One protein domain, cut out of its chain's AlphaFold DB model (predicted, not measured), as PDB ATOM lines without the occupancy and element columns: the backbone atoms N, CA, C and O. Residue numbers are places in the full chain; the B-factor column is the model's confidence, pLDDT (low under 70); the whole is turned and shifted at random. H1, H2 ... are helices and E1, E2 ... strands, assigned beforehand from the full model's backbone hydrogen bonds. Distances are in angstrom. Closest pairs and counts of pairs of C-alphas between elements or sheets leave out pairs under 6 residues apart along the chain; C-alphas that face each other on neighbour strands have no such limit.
ATOM      1  N   SER A  27     131.269 185.078 268.415       82.31
ATOM      2  CA  SER A  27     131.138 185.701 269.733       82.31
ATOM      3  C   SER A  27     131.315 184.672 270.840       82.31
ATOM      4  O   SER A  27     132.056 184.918 271.786       82.31
ATOM      5  N   GLU A  28     130.714 183.487 270.689       80.88
ATOM      6  CA  GLU A  28     130.878 182.392 271.657       80.88
ATOM      7  C   GLU A  28     132.347 181.953 271.762       80.88
ATOM      8  O   GLU A  28     132.871 181.780 272.862       80.88
ATOM      9  N   ARG A  29     133.044 181.857 270.621       82.62
ATOM     10  CA  ARG A  29     134.479 181.544 270.588       82.62
ATOM     11  C   ARG A  29     135.301 182.599 271.333       82.62
ATOM     12  O   ARG A  29     136.175 182.234 272.115       82.62
ATOM     13  N   LYS A  30     135.030 183.888 271.101       83.62
ATOM     14  CA  LYS A  30     135.728 184.996 271.774       83.62
ATOM     15  C   LYS A  30     135.482 184.976 273.280       83.62
ATOM     16  O   LYS A  30     136.434 185.065 274.047       83.62
ATOM     17  N   GLN A  31     134.237 184.776 273.706       82.94
ATOM     18  CA  GLN A  31     133.901 184.695 275.125       82.94
ATOM     19  C   GLN A  31     134.612 183.524 275.810       82.94
ATOM     20  O   GLN A  31     135.217 183.715 276.858       82.94
ATOM     21  N   ALA A  32     134.623 182.341 275.187       82.94
ATOM     22  CA  ALA A  32     135.316 181.180 275.735       82.94
ATOM     23  C   ALA A  32     136.826 181.428 275.909       82.94
ATOM     24  O   ALA A  32     137.397 181.004 276.911       82.94
ATOM     25  N   LEU A  33     137.474 182.141 274.980       83.06
ATOM     26  CA  LEU A  33     138.883 182.528 275.132       83.06
ATOM     27  C   LEU A  33     139.085 183.466 276.328       83.06
ATOM     28  O   LEU A  33     139.991 183.253 277.126       83.06
ATOM     29  N   LEU A  34     138.224 184.474 276.474       83.75
ATOM     30  CA  LEU A  34     138.324 185.458 277.553       83.75
ATOM     31  C   LEU A  34     138.032 184.852 278.927       83.75
ATOM     32  O   LEU A  34     138.716 185.182 279.897       83.75
ATOM     33  N   ASP A  35     137.054 183.953 279.023       83.94
ATOM     34  CA  ASP A  35     136.676 183.296 280.277       83.94
ATOM     35  C   ASP A  35     137.817 182.437 280.833       83.94
ATOM     36  O   ASP A  35     138.016 182.394 282.045       83.94
ATOM     37  N   ASN A  36     138.603 181.818 279.949       83.75
ATOM     38  CA  ASN A  36     139.702 180.921 280.311       83.75
ATOM     39  C   ASN A  36     141.079 181.611 280.374       83.75
ATOM     40  O   ASN A  36     142.084 180.928 280.548       83.75
ATOM     41  N   ALA A  37     141.157 182.937 280.219       87.75
ATOM     42  CA  ALA A  37     142.428 183.664 280.184       87.75
ATOM     43  C   ALA A  37     142.559 184.662 281.336       87.75
ATOM     44  O   ALA A  37     141.798 185.617 281.404       87.75
ATOM     45  N   ASP A  38     143.555 184.533 282.209       90.38
ATOM     46  CA  ASP A  38     143.779 185.515 283.287       90.38
ATOM     47  C   ASP A  38     144.414 186.822 282.793       90.38
ATOM     48  O   ASP A  38     144.354 187.849 283.464       90.38
ATOM     49  N   CYS A  39     145.000 186.802 281.597       93.88
ATOM     50  CA  CYS A  39     145.591 187.959 280.943       93.88
ATOM     51  C   CYS A  39     145.428 187.887 279.425       93.88
ATOM     52  O   CYS A  39     145.245 186.809 278.860       93.88
ATOM     53  N   ILE A  40     145.530 189.038 278.761       95.00
ATOM     54  CA  ILE A  40     145.451 189.147 277.304       95.00
ATOM     55  C   ILE A  40     146.756 189.748 276.798       95.00
ATOM     56  O   ILE A  40     147.083 190.890 277.117       95.00
ATOM     57  N   ILE A  41     147.492 188.986 275.992       96.75
ATOM     58  CA  ILE A  41     148.712 189.444 275.323       96.75
ATOM     59  C   ILE A  41     148.421 189.542 273.832       96.75
ATOM     60  O   ILE A  41     147.979 188.581 273.205       96.75
ATOM     61  N   VAL A  42     148.675 190.715 273.270       96.56
ATOM     62  CA  VAL A  42     148.363 191.054 271.888       96.56
ATOM     63  C   VAL A  42     149.666 191.261 271.131       96.56
ATOM     64  O   VAL A  42     150.429 192.194 271.390       96.56
ATOM     65  N   LEU A  43     149.921 190.345 270.202       96.06
ATOM     66  CA  LEU A  43     151.061 190.380 269.291       96.06
ATOM     67  C   LEU A  43     150.662 191.051 267.968       96.06
ATOM     68  O   LEU A  43     149.475 191.042 267.629       96.06
ATOM     69  N   PRO A  44     151.625 191.568 267.182       95.25
ATOM     70  CA  PRO A  44     151.358 192.065 265.837       95.25
ATOM     71  C   PRO A  44     150.575 191.050 265.001       95.25
ATOM     72  O   PRO A  44     150.954 189.883 264.881       95.25
ATOM     73  N   GLY A  45     149.469 191.501 264.418       90.56
ATOM     74  CA  GLY A  45     148.515 190.623 263.758       90.56
ATOM     75  C   GLY A  45     147.595 191.356 262.789       90.56
ATOM     76  O   GLY A  45     147.722 192.557 262.547       90.56
ATOM     77  N   GLY A  46     146.685 190.595 262.184       89.50
ATOM     78  CA  GLY A  46     145.738 191.101 261.192       89.50
ATOM     79  C   GLY A  46     144.441 191.633 261.804       89.50
ATOM     80  O   GLY A  46     144.332 191.893 262.999       89.50
ATOM     81  N   VAL A  47     143.410 191.737 260.964       89.50
ATOM     82  CA  VAL A  47     142.086 192.253 261.359       89.50
ATOM     83  C   VAL A  47     141.439 191.481 262.512       89.50
ATOM     84  O   VAL A  47     140.784 192.096 263.341       89.50
ATOM     85  N   GLY A  48     141.654 190.163 262.601       88.62
ATOM     86  CA  GLY A  48     141.118 189.349 263.699       88.62
ATOM     87  C   GLY A  48     141.733 189.708 265.052       88.62
ATOM     88  O   GLY A  48     141.017 189.829 266.036       88.62
ATOM     89  N   THR A  49     143.040 189.974 265.084       91.44
ATOM     90  CA  THR A  49     143.739 190.413 266.298       91.44
ATOM     91  C   THR A  49     143.227 191.770 266.771       91.44
ATOM     92  O   THR A  49     143.016 191.965 267.964       91.44
ATOM     93  N   PHE A  50     142.991 192.706 265.846       93.12
ATOM     94  CA  PHE A  50     142.412 194.002 266.201       93.12
ATOM     95  C   PHE A  50     140.954 193.890 266.663       93.12
ATOM     96  O   PHE A  50     140.597 194.587 267.605       93.12
ATOM     97  N   ASP A  51     140.134 193.026 266.054       93.31
ATOM     98  CA  ASP A  51     138.757 192.748 266.504       93.31
ATOM     99  C   ASP A  51     138.739 192.269 267.964       93.31
ATOM    100  O   ASP A  51     138.084 192.871 268.812       93.31
ATOM    101  N   GLU A  52     139.547 191.257 268.284       92.12
ATOM    102  CA  GLU A  52     139.642 190.689 269.634       92.12
ATOM    103  C   GLU A  52     140.226 191.687 270.649       92.12
ATOM    104  O   GLU A  52     139.748 191.788 271.783       92.12
ATOM    105  N   PHE A  53     141.229 192.470 270.246       94.12
ATOM    106  CA  PHE A  53     141.789 193.527 271.086       94.12
ATOM    107  C   PHE A  53     140.752 194.612 271.408       94.12
ATOM    108  O   PHE A  53     140.591 194.966 272.578       94.12
ATOM    109  N   TRP A  54     140.031 195.122 270.402       94.06
ATOM    110  CA  TRP A  54     139.017 196.160 270.598       94.06
ATOM    111  C   TRP A  54     137.847 195.671 271.443       94.06
ATOM    112  O   TRP A  54     137.435 196.386 272.355       94.06
ATOM    113  N   ASP A  55     137.368 194.449 271.211       91.75
ATOM    114  CA  ASP A  55     136.341 193.831 272.054       91.75
ATOM    115  C   ASP A  55     136.785 193.771 273.521       91.75
ATOM    116  O   ASP A  55     136.027 194.139 274.423       91.75
ATOM    117  N   SER A  56     138.041 193.392 273.760       92.00
ATOM    118  CA  SER A  56     138.605 193.284 275.107       92.00
ATOM    119  C   SER A  56     138.681 194.638 275.816       92.00
ATOM    120  O   SER A  56     138.232 194.766 276.959       92.00
ATOM    121  N   ILE A  57     139.206 195.679 275.157       92.75
ATOM    122  CA  ILE A  57     139.326 197.005 275.787       92.75
ATOM    123  C   ILE A  57     137.973 197.712 275.936       92.75
ATOM    124  O   ILE A  57     137.769 198.426 276.920       92.75
ATOM    125  N   CYS A  58     137.023 197.474 275.025       91.50
ATOM    126  CA  CYS A  58     135.641 197.932 275.162       91.50
ATOM    127  C   CYS A  58     134.965 197.273 276.367       91.50
ATOM    128  O   CYS A  58     134.408 197.975 277.213       91.50
ATOM    129  N   GLY A  59     135.064 195.945 276.494       90.06
ATOM    130  CA  GLY A  59     134.505 195.213 277.631       90.06
ATOM    131  C   GLY A  59     135.098 195.667 278.964       90.06
ATOM    132  O   GLY A  59     134.359 195.916 279.920       90.06
ATOM    133  N   LYS A  60     136.416 195.896 279.004       89.75
ATOM    134  CA  LYS A  60     137.100 196.485 280.163       89.75
ATOM    135  C   LYS A  60     136.583 197.888 280.492       89.75
ATOM    136  O   LYS A  60     136.270 198.165 281.646       89.75
ATOM    137  N   SER A  61     136.436 198.760 279.491       87.75
ATOM    138  CA  SER A  61     135.932 200.128 279.683       87.75
ATOM    139  C   SER A  61     134.483 200.177 280.174       87.75
ATOM    140  O   SER A  61     134.103 201.143 280.835       87.75
ATOM    141  N   LEU A  62     133.670 199.176 279.832       89.12
ATOM    142  CA  LEU A  62     132.276 199.061 280.265       89.12
ATOM    143  C   LEU A  62     132.128 198.359 281.624       89.12
ATOM    144  O   LEU A  62     131.012 198.242 282.124       89.12
ATOM    145  N   GLY A  63     133.228 197.892 282.224       87.06
ATOM    146  CA  GLY A  63     133.194 197.151 283.483       87.06
ATOM    147  C   GLY A  63     132.510 195.789 283.353       87.06
ATOM    148  O   GLY A  63     131.855 195.338 284.294       87.06
ATOM    149  N   MET A  64     132.602 195.150 282.183       85.06
ATOM    150  CA  MET A  64     132.049 193.814 281.981       85.06
ATOM    151  C   MET A  64     132.745 192.820 282.905       85.06
ATOM    152  O   MET A  64     133.971 192.741 282.916       85.06
ATOM    153  N   LYS A  65     131.942 192.051 283.645       76.75
ATOM    154  CA  LYS A  65     132.412 191.102 284.656       76.75
ATOM    155  C   LYS A  65     133.461 190.149 284.081       76.75
ATOM    156  O   LYS A  65     133.222 189.495 283.071       76.75
ATOM    157  N   GLY A  66     134.582 190.038 284.777       76.12
ATOM    158  CA  GLY A  66     135.733 189.245 284.379       76.12
ATOM    159  C   GLY A  66     136.747 190.037 283.555       76.12
ATOM    160  O   GLY A  66     137.926 189.740 283.658       76.12
ATOM    161  N   LEU A  67     136.357 191.058 282.786       81.94
ATOM    162  CA  LEU A  67     137.281 191.841 281.949       81.94
ATOM    163  C   LEU A  67     137.801 193.100 282.638       81.94
ATOM    164  O   LEU A  67     138.859 193.610 282.274       81.94
ATOM    165  N   GLU A  68     137.084 193.602 283.640       80.31
ATOM    166  CA  GLU A  68     137.379 194.878 284.284       80.31
ATOM    167  C   GLU A  68     138.762 194.904 284.949       80.31
ATOM    168  O   GLU A  68     139.388 195.963 285.035       80.31
ATOM    169  N   ARG A  69     139.273 193.733 285.358       84.31
ATOM    170  CA  ARG A  69     140.586 193.588 286.005       84.31
ATOM    171  C   ARG A  69     141.625 192.845 285.178       84.31
ATOM    172  O   ARG A  69     142.800 192.900 285.524       84.31
ATOM    173  N   LYS A  70     141.234 192.204 284.069       90.69
ATOM    174  CA  LYS A  70     142.184 191.443 283.249       90.69
ATOM    175  C   LYS A  70     143.239 192.394 282.657       90.69
ATOM    176  O   LYS A  70     142.882 193.402 282.026       90.69
ATOM    177  N   PRO A  71     144.543 192.148 282.886       94.94
ATOM    178  CA  PRO A  71     145.603 192.907 282.242       94.94
ATOM    179  C   PRO A  71     145.581 192.642 280.734       94.94
ATOM    180  O   PRO A  71     145.446 191.503 280.290       94.94
ATOM    181  N   ILE A  72     145.705 193.719 279.957       96.25
ATOM    182  CA  ILE A  72     145.784 193.685 278.493       96.25
ATOM    183  C   ILE A  72     147.127 194.298 278.119       96.25
ATOM    184  O   ILE A  72     147.402 195.429 278.524       96.25
ATOM    185  N   VAL A  73     147.955 193.566 277.381       97.75
ATOM    186  CA  VAL A  73     149.324 193.968 277.038       97.75
ATOM    187  C   VAL A  73     149.531 193.892 275.531       97.75
ATOM    188  O   VAL A  73     149.308 192.845 274.933       97.75
ATOM    189  N   LEU A  74     149.983 194.983 274.920       97.75
ATOM    190  CA  LEU A  74     150.473 195.014 273.543       97.75
ATOM    191  C   LEU A  74     151.986 194.798 273.534       97.75
ATOM    192  O   LEU A  74     152.713 195.488 274.251       97.75
ATOM    193  N   VAL A  75     152.457 193.888 272.685       98.00
ATOM    194  CA  VAL A  75     153.891 193.681 272.450       98.00
ATOM    195  C   VAL A  75     154.305 194.449 271.197       98.00
ATOM    196  O   VAL A  75     154.001 194.051 270.071       98.00
ATOM    197  N   ASN A  76     154.978 195.577 271.397       97.62
ATOM    198  CA  ASN A  76     155.434 196.504 270.367       97.62
ATOM    199  C   ASN A  76     156.742 196.054 269.706       97.62
ATOM    200  O   ASN A  76     157.753 196.749 269.763       97.62
ATOM    201  N   LEU A  77     156.702 194.884 269.067       93.88
ATOM    202  CA  LEU A  77     157.839 194.345 268.320       93.88
ATOM    203  C   LEU A  77     158.213 195.296 267.177       93.88
ATOM    204  O   LEU A  77     157.352 195.654 266.370       93.88
ATOM    205  N   ASP A  78     159.482 195.700 267.123       94.25
ATOM    206  CA  ASP A  78     160.052 196.581 266.093       94.25
ATOM    207  C   ASP A  78     159.249 197.876 265.840       94.25
ATOM    208  O   ASP A  78     159.202 198.387 264.718       94.25
ATOM    209  N   GLY A  79     158.579 198.411 266.869       95.69
ATOM    210  CA  GLY A  79     157.782 199.639 266.756       95.69
ATOM    211  C   GLY A  79     156.463 199.481 265.985       95.69
ATOM    212  O   GLY A  79     155.865 200.475 265.566       95.69
ATOM    213  N   PHE A  80     155.971 198.251 265.781       96.62
ATOM    214  CA  PHE A  80     154.734 197.975 265.034       96.62
ATOM    215  C   PHE A  80     153.516 198.791 265.516       96.62
ATOM    216  O   PHE A  80     152.715 199.270 264.709       96.62
ATOM    217  N   TYR A  81     153.372 198.974 266.830       97.50
ATOM    218  CA  TYR A  81     152.282 199.709 267.472       97.50
ATOM    219  C   TYR A  81     152.569 201.203 267.693       97.50
ATOM    220  O   TYR A  81     151.698 201.895 268.222       97.50
ATOM    221  N   ASP A  82     153.697 201.757 267.239       97.56
ATOM    222  CA  ASP A  82     154.008 203.188 267.414       97.56
ATOM    223  C   ASP A  82     152.934 204.083 266.780       97.56
ATOM    224  O   ASP A  82     152.405 205.011 267.401       97.56
ATOM    225  N   GLY A  83     152.534 203.760 265.546       97.25
ATOM    226  CA  GLY A  83     151.453 204.462 264.851       97.25
ATOM    227  C   GLY A  83     150.104 204.325 265.563       97.25
ATOM    228  O   GLY A  83     149.317 205.273 265.612       97.25
ATOM    229  N   PHE A  84     149.849 203.164 266.170       95.81
ATOM    230  CA  PHE A  84     148.638 202.917 266.946       95.81
ATOM    231  C   PHE A  84     148.613 203.750 268.238       95.81
ATOM    232  O   PHE A  84     147.609 204.404 268.529       95.81
ATOM    233  N   ALA A  85     149.728 203.814 268.967       95.75
ATOM    234  CA  ALA A  85     149.866 204.638 270.165       95.75
ATOM    235  C   ALA A  85     149.659 206.133 269.856       95.75
ATOM    236  O   ALA A  85     148.957 206.835 270.592       95.75
ATOM    237  N   LEU A  86     150.189 206.615 268.724       97.31
ATOM    238  CA  LEU A  86     149.942 207.979 268.242       97.31
ATOM    239  C   LEU A  86     148.451 208.240 267.991       97.31
ATOM    240  O   LEU A  86     147.926 209.274 268.416       97.31
ATOM    241  N   GLN A  87     147.756 207.300 267.345       96.81
ATOM    242  CA  GLN A  87     146.321 207.411 267.084       96.81
ATOM    243  C   GLN A  87     145.499 207.419 268.382       96.81
ATOM    244  O   GLN A  87     144.580 208.228 268.517       96.81
ATOM    245  N   MET A  88     145.846 206.580 269.362       95.69
ATOM    246  CA  MET A  88     145.164 206.538 270.661       95.69
ATOM    247  C   MET A  88     145.373 207.824 271.466       95.69
ATOM    248  O   MET A  88     144.427 208.363 272.040       95.69
ATOM    249  N   ASN A  89     146.588 208.376 271.445       95.88
ATOM    250  CA  ASN A  89     146.884 209.668 272.064       95.88
ATOM    251  C   ASN A  89     146.075 210.799 271.411       95.88
ATOM    252  O   ASN A  89     145.493 211.635 272.104       95.88
ATOM    253  N   ARG A  90     145.975 210.799 270.077       97.25
ATOM    254  CA  ARG A  90     145.125 211.746 269.351       97.25
ATOM    255  C   ARG A  90     143.655 211.614 269.759       97.25
ATOM    256  O   ARG A  90     143.047 212.625 270.091       97.25
ATOM    257  N   ALA A  91     143.109 210.398 269.782       94.38
ATOM    258  CA  ALA A  91     141.719 210.153 270.166       94.38
ATOM    259  C   ALA A  91     141.418 210.639 271.595       94.38
ATOM    260  O   ALA A  91     140.371 211.235 271.840       94.38
ATOM    261  N   TYR A  92     142.357 210.457 272.526       95.38
ATOM    262  CA  TYR A  92     142.251 211.023 273.868       95.38
ATOM    263  C   TYR A  92     142.266 212.561 273.859       95.38
ATOM    264  O   TYR A  92     141.394 213.188 274.456       95.38
ATOM    265  N   LYS A  93     143.211 213.187 273.144       95.94
ATOM    266  CA  LYS A  93     143.302 214.656 273.035       95.94
ATOM    267  C   LYS A  93     142.062 215.291 272.407       95.94
ATOM    268  O   LYS A  93     141.704 216.404 272.777       95.94
ATOM    269  N   GLU A  94     141.423 214.597 271.472       96.50
ATOM    270  CA  GLU A  94     140.178 215.031 270.829       96.50
ATOM    271  C   GLU A  94     138.925 214.718 271.674       96.50
ATOM    272  O   GLU A  94     137.817 215.058 271.268       96.50
ATOM    273  N   GLY A  95     139.075 214.111 272.858       91.25
ATOM    274  CA  GLY A  95     137.969 213.820 273.778       91.25
ATOM    275  C   GLY A  95     137.098 212.631 273.367       91.25
ATOM    276  O   GLY A  95     135.990 212.484 273.877       91.25
ATOM    277  N   ILE A  96     137.579 211.786 272.452       92.62
ATOM    278  CA  ILE A  96     136.879 210.569 272.013       92.62
ATOM    279  C   ILE A  96     137.009 209.469 273.075       92.62
ATOM    280  O   ILE A  96     136.059 208.731 273.325       92.62
ATOM    281  N   LEU A  97     138.182 209.359 273.707       89.00
ATOM    282  CA  LEU A  97     138.427 208.414 274.798       89.00
ATOM    283  C   LEU A  97     138.202 209.082 276.155       89.00
ATOM    284  O   LEU A  97     138.673 210.192 276.398       89.00
ATOM    285  N   TYR A  98     137.549 208.365 277.071       87.38
ATOM    286  CA  TYR A  98     137.337 208.820 278.450       87.38
ATOM    287  C   TYR A  98     138.634 208.863 279.273       87.38
ATOM    288  O   TYR A  98     138.743 209.640 280.221       87.38
ATOM    289  N   GLY A  99     139.611 208.024 278.923       90.62
ATOM    290  CA  GLY A  99     140.907 207.926 279.583       90.62
ATOM    291  C   GLY A  99     142.062 207.928 278.590       90.62
ATOM    292  O   GLY A  99     141.868 207.842 277.375       90.62
ATOM    293  N   LYS A 100     143.283 208.024 279.120       93.38
ATOM    294  CA  LYS A 100     144.484 207.831 278.306       93.38
ATOM    295  C   LYS A 100     144.586 206.368 277.858       93.38
ATOM    296  O   LYS A 100     143.942 205.491 278.428       93.38
ATOM    297  N   ALA A 101     145.417 206.107 276.855       91.75
ATOM    298  CA  ALA A 101     145.642 204.766 276.319       91.75
ATOM    299  C   ALA A 101     146.009 203.742 277.412       91.75
ATOM    300  O   ALA A 101     145.476 202.634 277.431       91.75
ATOM    301  N   GLU A 102     146.838 204.160 278.369       92.94
ATOM    302  CA  GLU A 102     147.355 203.342 279.469       92.94
ATOM    303  C   GLU A 102     146.263 202.894 280.455       92.94
ATOM    304  O   GLU A 102     146.466 201.967 281.234       92.94
ATOM    305  N   THR A 103     145.082 203.524 280.421       91.44
ATOM    306  CA  THR A 103     143.906 203.066 281.173       91.44
ATOM    307  C   THR A 103     143.361 201.745 280.617       91.44
ATOM    308  O   THR A 103     142.759 200.962 281.351       91.44
ATOM    309  N   TYR A 104     143.552 201.495 279.322       92.69
ATOM    310  CA  TYR A 104     142.957 200.363 278.617       92.69
ATOM    311  C   TYR A 104     143.929 199.185 278.485       92.69
ATOM    312  O   TYR A 104     143.522 198.037 278.671       92.69
ATOM    313  N   TYR A 105     145.205 199.459 278.206       95.44
ATOM    314  CA  TYR A 105     146.237 198.445 277.981       95.44
ATOM    315  C   TYR A 105     147.633 198.933 278.398       95.44
ATOM    316  O   TYR A 105     147.880 200.131 278.513       95.44
ATOM    317  N   HIS A 106     148.559 197.994 278.580       97.00
ATOM    318  CA  HIS A 106     149.985 198.245 278.781       97.00
ATOM    319  C   HIS A 106     150.773 197.933 277.502       97.00
ATOM    320  O   HIS A 106     150.331 197.113 276.700       97.00
ATOM    321  N   VAL A 107     151.920 198.577 277.292       97.81
ATOM    322  CA  VAL A 107     152.776 198.341 276.118       97.81
ATOM    323  C   VAL A 107     154.162 197.936 276.593       97.81
ATOM    324  O   VAL A 107     154.726 198.594 277.463       97.81
ATOM    325  N   VAL A 108     154.697 196.874 276.003       97.81
ATOM    326  CA  VAL A 108     156.055 196.365 276.244       97.81
ATOM    327  C   VAL A 108     156.735 196.071 274.912       97.81
ATOM    328  O   VAL A 108     156.058 195.954 273.895       97.81
ATOM    329  N   GLU A 109     158.058 195.935 274.895       96.50
ATOM    330  CA  GLU A 109     158.820 195.711 273.654       96.50
ATOM    331  C   GLU A 109     159.007 194.224 273.321       96.50
ATOM    332  O   GLU A 109     159.295 193.881 272.179       96.50
ATOM    333  N   ASP A 110     158.789 193.328 274.285       93.31
ATOM    334  CA  ASP A 110     159.024 191.895 274.124       93.31
ATOM    335  C   ASP A 110     158.038 191.028 274.931       93.31
ATOM    336  O   ASP A 110     157.311 191.486 275.817       93.31
ATOM    337  N   ILE A 111     158.006 189.734 274.604       94.31
ATOM    338  CA  ILE A 111     157.073 188.766 275.199       94.31
ATOM    339  C   ILE A 111     157.405 188.467 276.667       94.31
ATOM    340  O   ILE A 111     156.491 188.225 277.456       94.31
ATOM    341  N   VAL A 112     158.683 188.464 277.053       95.50
ATOM    342  CA  VAL A 112     159.093 188.156 278.431       95.50
ATOM    343  C   VAL A 112     158.569 189.240 279.364       95.50
ATOM    344  O   VAL A 112     157.888 188.926 280.342       95.50
ATOM    345  N   SER A 113     158.767 190.502 278.987       96.50
ATOM    346  CA  SER A 113     158.216 191.661 279.689       96.50
ATOM    347  C   SER A 113     156.687 191.607 279.783       96.50
ATOM    348  O   SER A 113     156.117 191.921 280.829       96.50
ATOM    349  N   ALA A 114     156.000 191.147 278.728       95.81
ATOM    350  CA  ALA A 114     154.545 190.982 278.756       95.81
ATOM    351  C   ALA A 114     154.105 189.959 279.812       95.81
ATOM    352  O   ALA A 114     153.191 190.216 280.595       95.81
ATOM    353  N   LEU A 115     154.772 188.803 279.855       95.69
ATOM    354  CA  LEU A 115     154.476 187.737 280.810       95.69
ATOM    355  C   LEU A 115     154.758 188.166 282.252       95.69
ATOM    356  O   LEU A 115     153.975 187.849 283.149       95.69
ATOM    357  N   GLU A 116     155.861 188.874 282.489       96.75
ATOM    358  CA  GLU A 116     156.194 189.415 283.809       96.75
ATOM    359  C   GLU A 116     155.147 190.416 284.288       96.75
ATOM    360  O   GLU A 116     154.651 190.286 285.410       96.75
ATOM    361  N   PHE A 117     154.742 191.349 283.422       96.19
ATOM    362  CA  PHE A 117     153.677 192.298 283.731       96.19
ATOM    363  C   PHE A 117     152.370 191.583 284.090       96.19
ATOM    364  O   PHE A 117     151.756 191.894 285.109       96.19
ATOM    365  N   CYS A 118     151.953 190.596 283.290       95.25
ATOM    366  CA  CYS A 118     150.725 189.847 283.546       95.25
ATOM    367  C   CYS A 118     150.760 189.140 284.904       95.25
ATOM    368  O   CYS A 118     149.805 189.251 285.669       95.25
ATOM    369  N   LYS A 119     151.867 188.467 285.239       94.88
ATOM    370  CA  LYS A 119     152.028 187.803 286.541       94.88
ATOM    371  C   LYS A 119     151.904 188.781 287.704       94.88
ATOM    372  O   LYS A 119     151.172 188.503 288.648       94.88
ATOM    373  N   GLN A 120     152.598 189.915 287.626       94.88
ATOM    374  CA  GLN A 120     152.561 190.939 288.671       94.88
ATOM    375  C   GLN A 120     151.155 191.528 288.825       94.88
ATOM    376  O   GLN A 120     150.658 191.669 289.940       94.88
ATOM    377  N   ALA A 121     150.489 191.828 287.707       92.69
ATOM    378  CA  ALA A 121     149.142 192.382 287.712       92.69
ATOM    379  C   ALA A 121     148.125 191.409 288.332       92.69
ATOM    380  O   ALA A 121     147.335 191.828 289.177       92.69
ATOM    381  N   ILE A 122     148.189 190.121 287.981       91.19
ATOM    382  CA  ILE A 122     147.316 189.080 288.545       91.19
ATOM    383  C   ILE A 122     147.550 188.936 290.055       91.19
ATOM    384  O   ILE A 122     146.597 189.022 290.824       91.19
ATOM    385  N   GLN A 123     148.808 188.808 290.493       89.88
ATOM    386  CA  GLN A 123     149.147 188.705 291.920       89.88
ATOM    387  C   GLN A 123     148.634 189.911 292.715       89.88
ATOM    388  O   GLN A 123     148.025 189.752 293.770       89.88
ATOM    389  N   SER A 124     148.817 191.120 292.176       86.81
ATOM    390  CA  SER A 124     148.348 192.340 292.833       86.81
ATOM    391  C   SER A 124     146.822 192.398 292.969       86.81
ATOM    392  O   SER A 124     146.310 192.929 293.958       86.81
ATOM    393  N   ASP A 125     146.081 191.850 292.001       85.56
ATOM    394  CA  ASP A 125     144.621 191.808 292.058       85.56
ATOM    395  C   ASP A 125     144.126 190.767 293.070       85.56
ATOM    396  O   ASP A 125     143.204 191.054 293.836       85.56
ATOM    397  N   GLU A 126     144.783 189.607 293.150       84.75
ATOM    398  CA  GLU A 126     144.493 188.574 294.153       84.75
ATOM    399  C   GLU A 126     144.740 189.075 295.583       84.75
ATOM    400  O   GLU A 126     143.874 188.929 296.452       84.75
ATOM    401  N   GLU A 127     145.880 189.723 295.832       84.88
ATOM    402  CA  GLU A 127     146.211 190.318 297.133       84.88
ATOM    403  C   GLU A 127     145.187 191.382 297.541       84.88
ATOM    404  O   GLU A 127     144.717 191.416 298.685       84.88
ATOM    405  N   LYS A 128     144.792 192.234 296.590       82.62
ATOM    406  CA  LYS A 128     143.794 193.277 296.822       82.62
ATOM    407  C   LYS A 128     142.416 192.684 297.101       82.62
ATOM    408  O   LYS A 128     141.760 193.105 298.053       82.62
ATOM    409  N   ALA A 129     141.995 191.681 296.332       83.56
ATOM    410  CA  ALA A 129     140.745 190.964 296.563       83.56
ATOM    411  C   ALA A 129     140.730 190.278 297.940       83.56
ATOM    412  O   ALA A 129     139.717 190.334 298.644       83.56
ATOM    413  N   HIS A 130     141.854 189.690 298.359       83.88
ATOM    414  CA  HIS A 130     141.998 189.082 299.681       83.88
ATOM    415  C   HIS A 130     141.906 190.125 300.805       83.88
ATOM    416  O   HIS A 130     141.155 189.941 301.766       83.88
ATOM    417  N   SER A 131     142.606 191.254 300.669       81.50
ATOM    418  CA  SER A 131     142.539 192.362 301.627       81.50
ATOM    419  C   SER A 131     141.123 192.945 301.738       81.50
ATOM    420  O   SER A 131     140.620 193.139 302.847       81.50
ATOM    421  N   ASP A 132     140.443 193.182 300.613       85.00
ATOM    422  CA  ASP A 132     139.068 193.698 300.583       85.00
ATOM    423  C   ASP A 132     138.089 192.734 301.279       85.00
ATOM    424  O   ASP A 132     137.205 193.167 302.028       85.00
ATOM    425  N   MET A 133     138.280 191.424 301.091       86.94
ATOM    426  CA  MET A 133     137.514 190.384 301.779       86.94
ATOM    427  C   MET A 133     137.741 190.415 303.297       86.94
ATOM    428  O   MET A 133     136.772 190.389 304.059       86.94
ATOM    429  N   LEU A 134     138.994 190.511 303.758       86.50
ATOM    430  CA  LEU A 134     139.313 190.599 305.188       86.50
ATOM    431  C   LEU A 134     138.689 191.844 305.830       86.50
ATOM    432  O   LEU A 134     138.057 191.746 306.882       86.50
ATOM    433  N   ILE A 135     138.807 193.005 305.178       83.12
ATOM    434  CA  ILE A 135     138.218 194.265 305.656       83.12
ATOM    435  C   ILE A 135     136.695 194.144 305.763       83.12
ATOM    436  O   ILE A 135     136.107 194.620 306.738       83.12
ATOM    437  N   ARG A 136     136.047 193.512 304.780       85.06
ATOM    438  CA  ARG A 136     134.601 193.275 304.799       85.06
ATOM    439  C   ARG A 136     134.190 192.383 305.971       85.06
ATOM    440  O   ARG A 136     133.303 192.775 306.723       85.06
ATOM    441  N   ASN A 137     134.881 191.264 306.180       82.62
ATOM    442  CA  ASN A 137     134.588 190.342 307.280       82.62
ATOM    443  C   ASN A 137     134.781 191.004 308.654       82.62
ATOM    444  O   ASN A 137     133.974 190.801 309.554       82.62
ATOM    445  N   ILE A 138     135.822 191.828 308.829       81.44
ATOM    446  CA  ILE A 138     136.039 192.576 310.081       81.44
ATOM    447  C   ILE A 138     134.889 193.558 310.336       81.44
ATOM    448  O   ILE A 138     134.434 193.688 311.469       81.44
ATOM    449  N   LYS A 139     134.402 194.249 309.297       79.69
ATOM    450  CA  LYS A 139     133.256 195.162 309.422       79.69
ATOM    451  C   LYS A 139     131.968 194.419 309.768       79.69
ATOM    452  O   LYS A 139     131.242 194.891 310.631       79.69
ATOM    453  N   GLU A 140     131.698 193.285 309.125       77.50
ATOM    454  CA  GLU A 140     130.500 192.476 309.386       77.50
ATOM    455  C   GLU A 140     130.519 191.894 310.815       77.50
ATOM    456  O   GLU A 140     129.539 192.052 311.538       77.50
ATOM    457  N   ASN A 141     131.657 191.365 311.281       66.56
ATOM    458  CA  ASN A 141     131.800 190.865 312.657       66.56
ATOM    459  C   ASN A 141     131.686 191.985 313.714       66.56
ATOM    460  O   ASN A 141     130.952 191.835 314.682       66.56
ATOM    461  N   ASN A 142     132.323 193.146 313.507       61.19
ATOM    462  CA  ASN A 142     132.215 194.275 314.447       61.19
ATOM    463  C   ASN A 142     130.792 194.861 314.535       61.19
ATOM    464  O   ASN A 142     130.459 195.498 315.533       61.19
ATOM    465  N   VAL A 143     129.966 194.704 313.494       57.62
ATOM    466  CA  VAL A 143     128.549 195.104 313.515       57.62
ATOM    467  C   VAL A 143     127.720 194.102 314.325       57.62
ATOM    468  O   VAL A 143     126.900 194.531 315.134       57.62
ATOM    469  N   GLU A 144     127.979 192.796 314.193       52.75
ATOM    470  CA  GLU A 144     127.342 191.758 315.025       52.75
ATOM    471  C   GLU A 144     127.741 191.867 316.512       52.75
ATOM    472  O   GLU A 144     126.918 191.642 317.405       52.75
ATOM    473  N   ASP A 145     128.973 192.297 316.802       50.56
ATOM    474  CA  ASP A 145     129.474 192.495 318.167       50.56
ATOM    475  C   ASP A 145     128.751 193.637 318.915       50.56
ATOM    476  O   ASP A 145     128.643 193.602 320.146       50.56
TER     477      ASP A 145
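AT A GLANCE: This is residues 27 to 145 of the 210 residues of an uncharacterized protein of archaeon (UniProt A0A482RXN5). A small sheet of three short strands is held between two helices, H2 over one face and the first part of the long helix H4 over the other; the rest of H4, residues 126 to 145, sticks out as a long arm. H1 lies near H2, and H3 lies off the sheet beyond the E3 edge, followed by a looped stretch, residues 94 to 105. The printed part has 119 residues with four named helices and three named strands, in the order H1 E1 H2 E2 H3 E3 H4; the sheet runs E1 E2 E3, all parallel, and the class is mostly helix. The whole is loose, with a radius of gyration of the C-alphas of 17.2 A, and spans 59 by 32 by 30 A, the arm making the length.

IN THESE COORDINATES: The strands are E1, residues 40 to 42, E2, residues 72 to 75, 10.1 A long, and E3, residues 106 to 108. H4, residues 111 to 145, is 51.2 A long, from C-alpha 111 at (157.073, 188.766, 275.199) to C-alpha 145 at (129.474, 192.495, 318.167). H2, residues 47 to 61, measures 20.9 A and H3, residues 82 to 93, 16.7 A. H1, residues 27 to 35, is 12.2 A long and begins at C-alpha 27, (131.138, 185.701, 269.733).

HOW THE PARTS SIT: E1 and E2 are parallel at 26 degrees, with N 42 and O 73 within hydrogen-bond range at 2.8 A. E2 and E3 are parallel at 25 degrees, with N 74 and O 106 at 2.8 A. E1, H2, E2 and E2, H3, E3 are strand-helix-strand units, two parallel neighbour strands with a helix between, each with a right-handed crossover. H2 and H4 are on opposite faces, giving three layers, helices on both faces of a sheet. H4, at a height over the sheet of 11.1 A, lies over E2 and runs along the strands, 12 degrees from E2 on the local plane; the closest C-alphas of H4 and E2 are those of Ala 114 and Val 73, 6.3 A. H2, at a height of 9.9 A, lies over E1 and only just over E2, on which 3 of its C-alphas fall, and runs slantwise to the strands, 39 degrees from E1 on the local plane; the closest C-alphas of H2 and E1 are those of Phe 53 and Val 42, 7.1 A. H1 is not on the sheet; it is close to but not clearly touching H2, the C-alphas of Lys 30 and Glu 52 being 7.2 A apart. H3 is not on the sheet and is apart from H1, H2 and H4. In H1, H2, H3 and H4 every O i to N i+4 pair is within hydrogen-bond range.

THE WHOLE: The C-alphas farthest apart are those of Asp 78 and Asp 145, 60.5 A. Without residues 126 to 145, which stand free, the body spans 33 by 29 by 29 A. The printed part has no cut; the link from H3 to E3, 12 residues, is long. Mean pLDDT of the printed part is 89.3, and residues 141 to 145 are under 70.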